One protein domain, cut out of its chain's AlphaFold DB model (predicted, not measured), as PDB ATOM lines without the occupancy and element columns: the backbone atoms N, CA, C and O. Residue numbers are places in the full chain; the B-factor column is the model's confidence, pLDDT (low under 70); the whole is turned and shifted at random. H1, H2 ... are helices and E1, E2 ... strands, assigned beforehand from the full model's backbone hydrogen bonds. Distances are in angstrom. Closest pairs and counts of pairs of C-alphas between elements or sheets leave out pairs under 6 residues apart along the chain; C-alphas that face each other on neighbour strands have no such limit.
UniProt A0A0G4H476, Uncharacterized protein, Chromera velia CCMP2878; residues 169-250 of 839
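This is residues 169 to 250 of the 839 residues of an uncharacterized protein of Chromera velia CCMP2878 (UniProt A0A0G4H476). Little regular structure: a small twisted three-stranded sheet, E1, E2 and E3, has short helices H1 and H2 grazing it and long loops round it; residues 237 to 250 fold back along it. The 82 printed residues run H1 H2 E1 E2 E3, an antiparallel sheet in that strand order; named elements hold only 29, class mixed. It is compact, radius of gyration of the C-alphas 12.8 A, spanning 39 by 27 by 18 A.

H1, residues 172 to 179, and H2, residues 181 to 184, only just touch, only at the corner, with 3 pairs of C-alphas within 8 A, the closest Met 176 and Ile 183 at 7.1 A. Every O i to N i+4 pair of H1 is within hydrogen-bond range; H2 is too short for one. E1, residues 197 to 200, E2, residues 211 to 216, and E3, residues 230 to 236, form a meander, each the antiparallel neighbour of the one before, with hairpins E1-E2, N 198 to O 215 2.8 A, and E2-E3, N 212 to O 233 2.9 A.

H1 starts at C-alpha 172 (-43.285, -21.561, -37.405); E3, 18.8 A long, ends at C-alpha 236 (-52.330, -24.362, -30.293).

H2-E1 and E2-E3 links are long; the printed part has no cut.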
ATOM      1  N   CYS A 169     -46.158 -27.902 -32.269       98.00
ATOM      2  CA  CYS A 169     -46.406 -27.454 -33.634       98.00
ATOM      3  C   CYS A 169     -45.239 -27.818 -34.547       98.00
ATOM      4  O   CYS A 169     -44.123 -28.077 -34.116       98.00
ATOM      5  N   GLU A 170     -45.473 -27.778 -35.853       97.38
ATOM      6  CA  GLU A 170     -44.356 -27.651 -36.781       97.38
ATOM      7  C   GLU A 170     -43.674 -26.283 -36.559       97.38
ATOM      8  O   GLU A 170     -44.396 -25.301 -36.342       97.38
ATOM      9  N   PRO A 171     -42.328 -26.177 -36.620       97.31
ATOM     10  CA  PRO A 171     -41.643 -24.899 -36.462       97.31
ATOM     11  C   PRO A 171     -42.269 -23.813 -37.337       97.31
ATOM     12  O   PRO A 171     -42.543 -24.068 -38.517       97.31
ATOM     13  N   PHE A 172     -42.496 -22.625 -36.768       96.56
ATOM     14  CA  PHE A 172     -43.285 -21.561 -37.405       96.56
ATOM     15  C   PHE A 172     -42.895 -21.320 -38.869       96.56
ATOM     16  O   PHE A 172     -43.755 -21.322 -39.754       96.56
ATOM     17  N   TYR A 173     -41.592 -21.195 -39.148       95.81
ATOM     18  CA  TYR A 173     -41.102 -20.941 -40.504       95.81
ATOM     19  C   TYR A 173     -41.549 -22.007 -41.521       95.81
ATOM     20  O   TYR A 173     -41.891 -21.694 -42.661       95.81
ATOM     21  N   LYS A 174     -41.583 -23.276 -41.105       96.56
ATOM     22  CA  LYS A 174     -41.920 -24.418 -41.957       96.56
ATOM     23  C   LYS A 174     -43.432 -24.555 -42.132       96.56
ATOM     24  O   LYS A 174     -43.884 -24.841 -43.240       96.56
ATOM     25  N   ALA A 175     -44.203 -24.292 -41.076       95.81
ATOM     26  CA  ALA A 175     -45.662 -24.249 -41.145       95.81
ATOM     27  C   ALA A 175     -46.142 -23.148 -42.108       95.81
ATOM     28  O   ALA A 175     -46.949 -23.410 -43.001       95.81
ATOM     29  N   MET A 176     -45.580 -21.942 -41.985       94.69
ATOM     30  CA  MET A 176     -45.927 -20.810 -42.846       94.69
ATOM     31  C   MET A 176     -45.458 -20.995 -44.286       94.69
ATOM     32  O   MET A 176     -46.147 -20.574 -45.209       94.69
ATOM     33  N   TRP A 177     -44.338 -21.686 -44.518       94.75
ATOM     34  CA  TRP A 177     -43.900 -21.994 -45.882       94.75
ATOM     35  C   TRP A 177     -44.923 -22.862 -46.627       94.75
ATOM     36  O   TRP A 177     -45.131 -22.689 -47.827       94.75
ATOM     37  N   LYS A 178     -45.589 -23.776 -45.907       95.00
ATOM     38  CA  LYS A 178     -46.636 -24.646 -46.457       95.00
ATOM     39  C   LYS A 178     -47.970 -23.928 -46.641       95.00
ATOM     40  O   LYS A 178     -48.637 -24.165 -47.643       95.00
ATOM     41  N   SER A 179     -48.382 -23.096 -45.683       94.12
ATOM     42  CA  SER A 179     -49.696 -22.442 -45.720       94.12
ATOM     43  C   SER A 179     -49.709 -21.154 -46.546       94.12
ATOM     44  O   SER A 179     -50.736 -20.802 -47.122       94.12
ATOM     45  N   SER A 180     -48.603 -20.409 -46.571       90.44
ATOM     46  CA  SER A 180     -48.538 -19.039 -47.088       90.44
ATOM     47  C   SER A 180     -47.096 -18.642 -47.425       90.44
ATOM     48  O   SER A 180     -46.447 -17.865 -46.728       90.44
ATOM     49  N   ASN A 181     -46.606 -19.145 -48.561       88.38
ATOM     50  CA  ASN A 181     -45.272 -18.846 -49.100       88.38
ATOM     51  C   ASN A 181     -44.948 -17.336 -49.204       88.38
ATOM     52  O   ASN A 181     -43.793 -16.944 -49.068       88.38
ATOM     53  N   HIS A 182     -45.961 -16.487 -49.398       89.44
ATOM     54  CA  HIS A 182     -45.831 -15.039 -49.561       89.44
ATOM     55  C   HIS A 182     -45.340 -14.318 -48.294       89.44
ATOM     56  O   HIS A 182     -44.901 -13.170 -48.384       89.44
ATOM     57  N   ILE A 183     -45.358 -14.983 -47.131       91.69
ATOM     58  CA  ILE A 183     -44.866 -14.421 -45.865       91.69
ATOM     59  C   ILE A 183     -43.352 -14.175 -45.908       91.69
ATOM     60  O   ILE A 183     -42.869 -13.155 -45.419       91.69
ATOM     61  N   PHE A 184     -42.602 -15.064 -46.563       92.12
ATOM     62  CA  PHE A 184     -41.136 -14.997 -46.659       92.12
ATOM     63  C   PHE A 184     -40.646 -14.139 -47.825       92.12
ATOM     64  O   PHE A 184     -39.495 -14.244 -48.250       92.12
ATOM     65  N   GLY A 185     -41.523 -13.281 -48.337       91.75
ATOM     66  CA  GLY A 185     -41.249 -12.408 -49.456       91.75
ATOM     67  C   GLY A 185     -41.400 -13.073 -50.817       91.75
ATOM     68  O   GLY A 185     -41.478 -14.291 -50.968       91.75
ATOM     69  N   TYR A 186     -41.473 -12.225 -51.830       91.19
ATOM     70  CA  TYR A 186     -41.634 -12.606 -53.224       91.19
ATOM     71  C   TYR A 186     -40.833 -11.648 -54.105       91.19
ATOM     72  O   TYR A 186     -40.493 -10.540 -53.694       91.19
ATOM     73  N   ILE A 187     -40.513 -12.067 -55.326       87.88
ATOM     74  CA  ILE A 187     -39.944 -11.166 -56.330       87.88
ATOM     75  C   ILE A 187     -41.118 -10.432 -56.972       87.88
ATOM     76  O   ILE A 187     -42.015 -11.067 -57.533       87.88
ATOM     77  N   ASP A 188     -41.159  -9.109 -56.834       85.38
ATOM     78  CA  ASP A 188     -42.213  -8.305 -57.437       85.38
ATOM     79  C   ASP A 188     -42.095  -8.267 -58.972       85.38
ATOM     80  O   ASP A 188     -41.142  -8.765 -59.577       85.38
ATOM     81  N   LYS A 189     -43.084  -7.659 -59.635       82.81
ATOM     82  CA  LYS A 189     -43.111  -7.532 -61.102       82.81
ATOM     83  C   LYS A 189     -41.924  -6.750 -61.687       82.81
ATOM     84  O   LYS A 189     -41.728  -6.780 -62.898       82.81
ATOM     85  N   PHE A 190     -41.154  -6.056 -60.851       83.62
ATOM     86  CA  PHE A 190     -39.961  -5.307 -61.233       83.62
ATOM     87  C   PHE A 190     -38.664  -6.079 -60.951       83.62
ATOM     88  O   PHE A 190     -37.578  -5.543 -61.163       83.62
ATOM     89  N   GLY A 191     -38.748  -7.331 -60.492       88.56
ATOM     90  CA  GLY A 191     -37.573  -8.127 -60.148       88.56
ATOM     91  C   GLY A 191     -36.976  -7.784 -58.778       88.56
ATOM     92  O   GLY A 191     -35.891  -8.270 -58.461       88.56
ATOM     93  N   VAL A 192     -37.651  -6.968 -57.961       88.12
ATOM     94  CA  VAL A 192     -37.170  -6.575 -56.631       88.12
ATOM     95  C   VAL A 192     -37.730  -7.537 -55.589       88.12
ATOM     96  O   VAL A 192     -38.930  -7.805 -55.544       88.12
ATOM     97  N   TYR A 193     -36.860  -8.063 -54.728       91.94
ATOM     98  CA  TYR A 193     -37.287  -8.880 -53.596       91.94
ATOM     99  C   TYR A 193     -38.060  -8.013 -52.593       91.94
ATOM    100  O   TYR A 193     -37.533  -7.051 -52.032       91.94
ATOM    101  N   ALA A 194     -39.328  -8.348 -52.398       92.06
ATOM    102  CA  ALA A 194     -40.273  -7.668 -51.536       92.06
ATOM    103  C   ALA A 194     -40.575  -8.573 -50.337       92.06
ATOM    104  O   ALA A 194     -41.116  -9.658 -50.523       92.06
ATOM    105  N   GLN A 195     -40.243  -8.135 -49.120       95.88
ATOM    106  CA  GLN A 195     -40.599  -8.835 -47.882       95.88
ATOM    107  C   GLN A 195     -41.738  -8.072 -47.184       95.88
ATOM    108  O   GLN A 195     -41.456  -7.057 -46.549       95.88
ATOM    109  N   PRO A 196     -43.005  -8.508 -47.322       95.31
ATOM    110  CA  PRO A 196     -44.161  -7.752 -46.836       95.31
ATOM    111  C   PRO A 196     -44.337  -7.773 -45.315       95.31
ATOM    112  O   PRO A 196     -44.954  -6.860 -44.774       95.31
ATOM    113  N   TYR A 197     -43.784  -8.774 -44.627       96.81
ATOM    114  CA  TYR A 197     -43.975  -8.971 -43.191       96.81
ATOM    115  C   TYR A 197     -42.661  -8.925 -42.410       96.81
ATOM    116  O   TYR A 197     -41.627  -9.436 -42.857       96.81
ATOM    117  N   VAL A 198     -42.741  -8.381 -41.201       96.75
ATOM    118  CA  VAL A 198     -41.734  -8.491 -40.146       96.75
ATOM    119  C   VAL A 198     -42.285  -9.440 -39.090       96.75
ATOM    120  O   VAL A 198     -43.423  -9.309 -38.649       96.75
ATOM    121  N   MET A 199     -41.483 -10.432 -38.713       96.50
ATOM    122  CA  MET A 199     -41.836 -11.416 -37.693       96.50
ATOM    123  C   MET A 199     -41.045 -11.097 -36.428       96.50
ATOM    124  O   MET A 199     -39.814 -11.086 -36.450       96.50
ATOM    125  N   LEU A 200     -41.756 -10.833 -35.339       96.88
ATOM    126  CA  LEU A 200     -41.216 -10.580 -34.012       96.88
ATOM    127  C   LEU A 200     -41.455 -11.825 -33.149       96.88
ATOM    128  O   LEU A 200     -42.587 -12.291 -33.022       96.88
ATOM    129  N   GLY A 201     -40.387 -12.369 -32.567       95.81
ATOM    130  CA  GLY A 201     -40.427 -13.593 -31.759       95.81
ATOM    131  C   GLY A 201     -39.527 -14.704 -32.305       95.81
ATOM    132  O   GLY A 201     -38.764 -14.511 -33.256       95.81
ATOM    133  N   ASN A 202     -39.590 -15.882 -31.683       96.81
ATOM    134  CA  ASN A 202     -38.780 -17.029 -32.081       96.81
ATOM    135  C   ASN A 202     -39.459 -17.823 -33.209       96.81
ATOM    136  O   ASN A 202     -40.239 -18.735 -32.960       96.81
ATOM    137  N   ILE A 203     -39.109 -17.534 -34.464       96.56
ATOM    138  CA  ILE A 203     -39.657 -18.235 -35.645       96.56
ATOM    139  C   ILE A 203     -39.250 -19.718 -35.759       96.56
ATOM    140  O   ILE A 203     -39.727 -20.423 -36.653       96.56
ATOM    141  N   PHE A 204     -38.347 -20.191 -34.900       97.25
ATOM    142  CA  PHE A 204     -37.922 -21.590 -34.844       97.25
ATOM    143  C   PHE A 204     -38.645 -22.381 -33.756       97.25
ATOM    144  O   PHE A 204     -38.399 -23.579 -33.636       97.25
ATOM    145  N   THR A 205     -39.517 -21.736 -32.976       96.44
ATOM    146  CA  THR A 205     -40.253 -22.426 -31.922       96.44
ATOM    147  C   THR A 205     -41.267 -23.417 -32.493       96.44
ATOM    148  O   THR A 205     -41.936 -23.155 -33.499       96.44
ATOM    149  N   ASP A 206     -41.347 -24.572 -31.844       96.62
ATOM    150  CA  ASP A 206     -42.344 -25.630 -32.000       96.62
ATOM    151  C   ASP A 206     -43.195 -25.793 -30.722       96.62
ATOM    152  O   ASP A 206     -44.006 -26.719 -30.613       96.62
ATOM    153  N   ILE A 207     -43.000 -24.899 -29.746       96.94
ATOM    154  CA  ILE A 207     -43.567 -24.990 -28.404       96.94
ATOM    155  C   ILE A 207     -45.034 -24.518 -28.421       96.94
ATOM    156  O   ILE A 207     -45.327 -23.421 -28.894       96.94
ATOM    157  N   PRO A 208     -45.987 -25.314 -27.907       96.81
ATOM    158  CA  PRO A 208     -47.373 -24.898 -27.746       96.81
ATOM    159  C   PRO A 208     -47.487 -23.758 -26.737       96.81
ATOM    160  O   PRO A 208     -46.859 -23.781 -25.683       96.81
ATOM    161  N   GLY A 209     -48.317 -22.772 -27.066       95.94
ATOM    162  CA  GLY A 209     -48.459 -21.533 -26.304       95.94
ATOM    163  C   GLY A 209     -47.477 -20.430 -26.701       95.94
ATOM    164  O   GLY A 209     -47.796 -19.267 -26.457       95.94
ATOM    165  N   ASP A 210     -46.360 -20.756 -27.365       96.94
ATOM    166  CA  ASP A 210     -45.494 -19.728 -27.940       96.94
ATOM    167  C   ASP A 210     -46.226 -18.975 -29.050       96.94
ATOM    168  O   ASP A 210     -47.082 -19.514 -29.771       96.94
ATOM    169  N   ASP A 211     -45.849 -17.711 -29.196       97.31
ATOM    170  CA  ASP A 211     -46.413 -16.825 -30.187       97.31
ATOM    171  C   ASP A 211     -45.362 -16.102 -31.024       97.31
ATOM    172  O   ASP A 211     -44.246 -15.808 -30.593       97.31
ATOM    173  N   VAL A 212     -45.756 -15.810 -32.259       97.62
ATOM    174  CA  VAL A 212     -45.017 -14.974 -33.197       97.62
ATOM    175  C   VAL A 212     -45.918 -13.808 -33.558       97.62
ATOM    176  O   VAL A 212     -47.029 -13.994 -34.059       97.62
ATOM    177  N   THR A 213     -45.444 -12.594 -33.305       97.62
ATOM    178  CA  THR A 213     -46.150 -11.380 -33.708       97.62
ATOM    179  C   THR A 213     -45.715 -11.004 -35.115       97.62
ATOM    180  O   THR A 213     -44.528 -10.858 -35.391       97.62
ATOM    181  N   VAL A 214     -46.673 -10.856 -36.021       96.62
ATOM    182  CA  VAL A 214     -46.431 -10.475 -37.412       96.62
ATOM    183  C   VAL A 214     -46.902  -9.042 -37.610       96.62
ATOM    184  O   VAL A 214     -48.037  -8.722 -37.268       96.62
ATOM    185  N   THR A 215     -46.055  -8.187 -38.177       97.00
ATOM    186  CA  THR A 215     -46.385  -6.800 -38.547       97.00
ATOM    187  C   THR A 215     -46.059  -6.571 -40.020       97.00
ATOM    188  O   THR A 215     -45.291  -7.332 -40.616       97.00
ATOM    189  N   CYS A 216     -46.617  -5.529 -40.638       97.06
ATOM    190  CA  CYS A 216     -46.168  -5.135 -41.974       97.06
ATOM    191  C   CYS A 216     -44.754  -4.544 -41.926       97.06
ATOM    192  O   CYS A 216     -44.380  -3.871 -40.965       97.06
ATOM    193  N   ASN A 217     -43.959  -4.825 -42.959       96.94
ATOM    194  CA  ASN A 217     -42.627  -4.250 -43.125       96.94
ATOM    195  C   ASN A 217     -42.702  -2.789 -43.594       96.94
ATOM    196  O   ASN A 217     -43.735  -2.335 -44.089       96.94
ATOM    197  N   GLU A 218     -41.595  -2.058 -43.487       94.44
ATOM    198  CA  GLU A 218     -41.506  -0.680 -43.965       94.44
ATOM    199  C   GLU A 218     -41.894  -0.577 -45.450       94.44
ATOM    200  O   GLU A 218     -41.446  -1.351 -46.301       94.44
ATOM    201  N   GLY A 219     -42.771   0.382 -45.763       92.62
ATOM    202  CA  GLY A 219     -43.321   0.561 -47.109       92.62
ATOM    203  C   GLY A 219     -44.468  -0.391 -47.469       92.62
ATOM    204  O   GLY A 219     -44.927  -0.361 -48.610       92.62
ATOM    205  N   PHE A 220     -44.950  -1.208 -46.531       94.75
ATOM    206  CA  PHE A 220     -46.175  -1.996 -46.662       94.75
ATOM    207  C   PHE A 220     -47.233  -1.489 -45.680       94.75
ATOM    208  O   PHE A 220     -46.920  -0.917 -44.639       94.75
ATOM    209  N   GLN A 221     -48.497  -1.685 -46.031       94.19
ATOM    210  CA  GLN A 221     -49.654  -1.338 -45.218       94.19
ATOM    211  C   GLN A 221     -50.606  -2.529 -45.152       94.19
ATOM    212  O   GLN A 221     -50.674  -3.348 -46.074       94.19
ATOM    213  N   VAL A 222     -51.334  -2.612 -44.045       94.38
ATOM    214  CA  VAL A 222     -52.362  -3.621 -43.823       94.38
ATOM    215  C   VAL A 222     -53.495  -3.408 -44.833       94.38
ATOM    216  O   VAL A 222     -54.013  -2.297 -44.971       94.38
ATOM    217  N   VAL A 223     -53.872  -4.460 -45.561       90.62
ATOM    218  CA  VAL A 223     -55.034  -4.429 -46.455       90.62
ATOM    219  C   VAL A 223     -56.294  -4.264 -45.614       90.62
ATOM    220  O   VAL A 223     -56.438  -4.820 -44.523       90.62
ATOM    221  N   TRP A 224     -57.215  -3.474 -46.147       74.38
ATOM    222  CA  TRP A 224     -58.489  -3.157 -45.529       74.38
ATOM    223  C   TRP A 224     -59.245  -4.415 -45.052       74.38
ATOM    224  O   TRP A 224     -59.481  -5.330 -45.838       74.38
ATOM    225  N   GLY A 225     -59.622  -4.461 -43.767       77.94
ATOM    226  CA  GLY A 225     -60.349  -5.585 -43.147       77.94
ATOM    227  C   GLY A 225     -59.619  -6.279 -41.991       77.94
ATOM    228  O   GLY A 225     -60.261  -6.970 -41.205       77.94
ATOM    229  N   SER A 226     -58.314  -6.057 -41.836       82.88
ATOM    230  CA  SER A 226     -57.595  -6.398 -40.600       82.88
ATOM    231  C   SER A 226     -57.664  -5.216 -39.635       82.88
ATOM    232  O   SER A 226     -57.170  -4.140 -39.953       82.88
ATOM    233  N   GLU A 227     -58.292  -5.396 -38.471       78.31
ATOM    234  CA  GLU A 227     -58.476  -4.323 -37.475       78.31
ATOM    235  C   GLU A 227     -57.190  -3.946 -36.721       78.31
ATOM    236  O   GLU A 227     -57.163  -2.928 -36.035       78.31
ATOM    237  N   ALA A 228     -56.126  -4.746 -36.837       88.88
ATOM    238  CA  ALA A 228     -54.894  -4.570 -36.078       88.88
ATOM    239  C   ALA A 228     -53.672  -4.376 -36.989       88.88
ATOM    240  O   ALA A 228     -53.514  -5.078 -37.989       88.88
ATOM    241  N   ASP A 229     -52.773  -3.469 -36.587       92.38
ATOM    242  CA  ASP A 229     -51.471  -3.210 -37.234       92.38
ATOM    243  C   ASP A 229     -50.478  -4.378 -37.089       92.38
ATOM    244  O   ASP A 229     -49.429  -4.432 -37.738       92.38
ATOM    245  N   PHE A 230     -50.810  -5.321 -36.210       95.69
ATOM    246  CA  PHE A 230     -50.073  -6.546 -35.973       95.69
ATOM    247  C   PHE A 230     -51.037  -7.705 -35.736       95.69
ATOM    248  O   PHE A 230     -52.142  -7.531 -35.223       95.69
ATOM    249  N   GLN A 231     -50.592  -8.916 -36.051       96.06
ATOM    250  CA  GLN A 231     -51.316 -10.137 -35.733       96.06
ATOM    251  C   GLN A 231     -50.449 -11.058 -34.880       96.06
ATOM    252  O   GLN A 231     -49.346 -11.435 -35.273       96.06
ATOM    253  N   ARG A 232     -50.972 -11.459 -33.718       97.25
ATOM    254  CA  ARG A 232     -50.356 -12.473 -32.861       97.25
ATOM    255  C   ARG A 232     -50.755 -13.861 -33.351       97.25
ATOM    256  O   ARG A 232     -51.941 -14.188 -33.358       97.25
ATOM    257  N   LEU A 233     -49.778 -14.666 -33.758       97.25
ATOM    258  CA  LEU A 233     -49.985 -16.051 -34.169       97.25
ATOM    259  C   LEU A 233     -49.523 -16.979 -33.054       97.25
ATOM    260  O   LEU A 233     -48.369 -16.901 -32.659       97.25
ATOM    261  N   VAL A 234     -50.405 -17.845 -32.557       97.50
ATOM    262  CA  VAL A 234     -50.134 -18.731 -31.413       97.50
ATOM    263  C   VAL A 234     -50.124 -20.185 -31.880       97.50
ATOM    264  O   VAL A 234     -50.957 -20.582 -32.702       97.50
ATOM    265  N   CYS A 235     -49.195 -20.989 -31.365       98.12
ATOM    266  CA  CYS A 235     -49.213 -22.438 -31.548       98.12
ATOM    267  C   CYS A 235     -50.220 -23.080 -30.577       98.12
ATOM    268  O   CYS A 235     -50.015 -23.047 -29.363       98.12
ATOM    269  N   VAL A 236     -51.303 -23.671 -31.095       96.81
ATOM    270  CA  VAL A 236     -52.330 -24.362 -30.293       96.81
ATOM    271  C   VAL A 236     -52.735 -25.659 -30.987       96.81
ATOM    272  O   VAL A 236     -53.069 -25.662 -32.174       96.81
ATOM    273  N   GLY A 237     -52.714 -26.780 -30.264       94.81
ATOM    274  CA  GLY A 237     -53.151 -28.072 -30.809       94.81
ATOM    275  C   GLY A 237     -52.399 -28.509 -32.076       94.81
ATOM    276  O   GLY A 237     -53.027 -28.896 -33.064       94.81
ATOM    277  N   ALA A 238     -51.062 -28.422 -32.062       96.94
ATOM    278  CA  ALA A 238     -50.161 -28.738 -33.183       96.94
ATOM    279  C   ALA A 238     -50.332 -27.877 -34.447       96.94
ATOM    280  O   ALA A 238     -49.746 -28.188 -35.491       96.94
ATOM    281  N   LYS A 239     -51.117 -26.798 -34.390       97.50
ATOM    282  CA  LYS A 239     -51.310 -25.877 -35.512       97.50
ATOM    283  C   LYS A 239     -51.071 -24.441 -35.068       97.50
ATOM    284  O   LYS A 239     -51.458 -24.029 -33.981       97.50
ATOM    285  N   TRP A 240     -50.457 -23.667 -35.950       97.94
ATOM    286  CA  TRP A 240     -50.417 -22.219 -35.802       97.94
ATOM    287  C   TRP A 240     -51.781 -21.638 -36.157       97.94
ATOM    288  O   TRP A 240     -52.406 -22.072 -37.132       97.94
ATOM    289  N   THR A 241     -52.241 -20.650 -35.390       97.06
ATOM    290  CA  THR A 241     -53.413 -19.854 -35.773       97.06
ATOM    291  C   THR A 241     -53.209 -19.251 -37.165       97.06
ATOM    292  O   THR A 241     -52.090 -18.899 -37.544       97.06
ATOM    293  N   GLN A 242     -54.286 -19.133 -37.937       95.62
ATOM    294  CA  GLN A 242     -54.217 -18.677 -39.322       95.62
ATOM    295  C   GLN A 242     -53.821 -17.195 -39.410       95.62
ATOM    296  O   GLN A 242     -54.420 -16.351 -38.745       95.62
ATOM    297  N   LEU A 243     -52.851 -16.875 -40.274       95.19
ATOM    298  CA  LEU A 243     -52.559 -15.496 -40.662       95.19
ATOM    299  C   LEU A 243     -53.762 -14.934 -41.437       95.19
ATOM    300  O   LEU A 243     -54.126 -15.459 -42.488       95.19
ATOM    301  N   SER A 244     -54.381 -13.888 -40.898       94.44
ATOM    302  CA  SER A 244     -55.498 -13.152 -41.498       94.44
ATOM    303  C   SER A 244     -55.090 -11.748 -41.943       94.44
ATOM    304  O   SER A 244     -55.770 -11.159 -42.777       94.44
ATOM    305  N   MET A 245     -53.996 -11.209 -41.400       93.81
ATOM    306  CA  MET A 245     -53.431  -9.933 -41.821       93.81
ATOM    307  C   MET A 245     -52.737 -10.094 -43.173       93.81
ATOM    308  O   MET A 245     -51.894 -10.975 -43.350       93.81
ATOM    309  N   ILE A 246     -53.064  -9.207 -44.109       93.56
ATOM    310  CA  ILE A 246     -52.438  -9.152 -45.430       93.56
ATOM    311  C   ILE A 246     -51.683  -7.830 -45.531       93.56
ATOM    312  O   ILE A 246     -52.278  -6.771 -45.355       93.56
ATOM    313  N   CYS A 247     -50.383  -7.886 -45.817       95.25
ATOM    314  CA  CYS A 247     -49.547  -6.699 -45.993       95.25
ATOM    315  C   CYS A 247     -49.253  -6.462 -47.475       95.25
ATOM    316  O   CYS A 247     -48.661  -7.309 -48.150       95.25
ATOM    317  N   GLU A 248     -49.616  -5.285 -47.978       93.94
ATOM    318  CA  GLU A 248     -49.392  -4.894 -49.368       93.94
ATOM    319  C   GLU A 248     -48.707  -3.534 -49.466       93.94
ATOM    320  O   GLU A 248     -48.864  -2.671 -48.608       93.94
ATOM    321  N   ARG A 249     -47.932  -3.316 -50.535       92.25
ATOM    322  CA  ARG A 249     -47.386  -1.981 -50.799       92.25
ATOM    323  C   ARG A 249     -48.533  -1.021 -51.127       92.25
ATOM    324  O   ARG A 249     -49.375  -1.373 -51.959       92.25
ATOM    325  N   PRO A 250     -48.552   0.189 -50.551       90.88
ATOM    326  CA  PRO A 250     -49.499   1.206 -50.957       90.88
ATOM    327  C   PRO A 250     -49.137   1.693 -52.370       90.88
ATOM    328  O   PRO A 250     -47.972   1.657 -52.785       90.88
TER     329      PRO A 250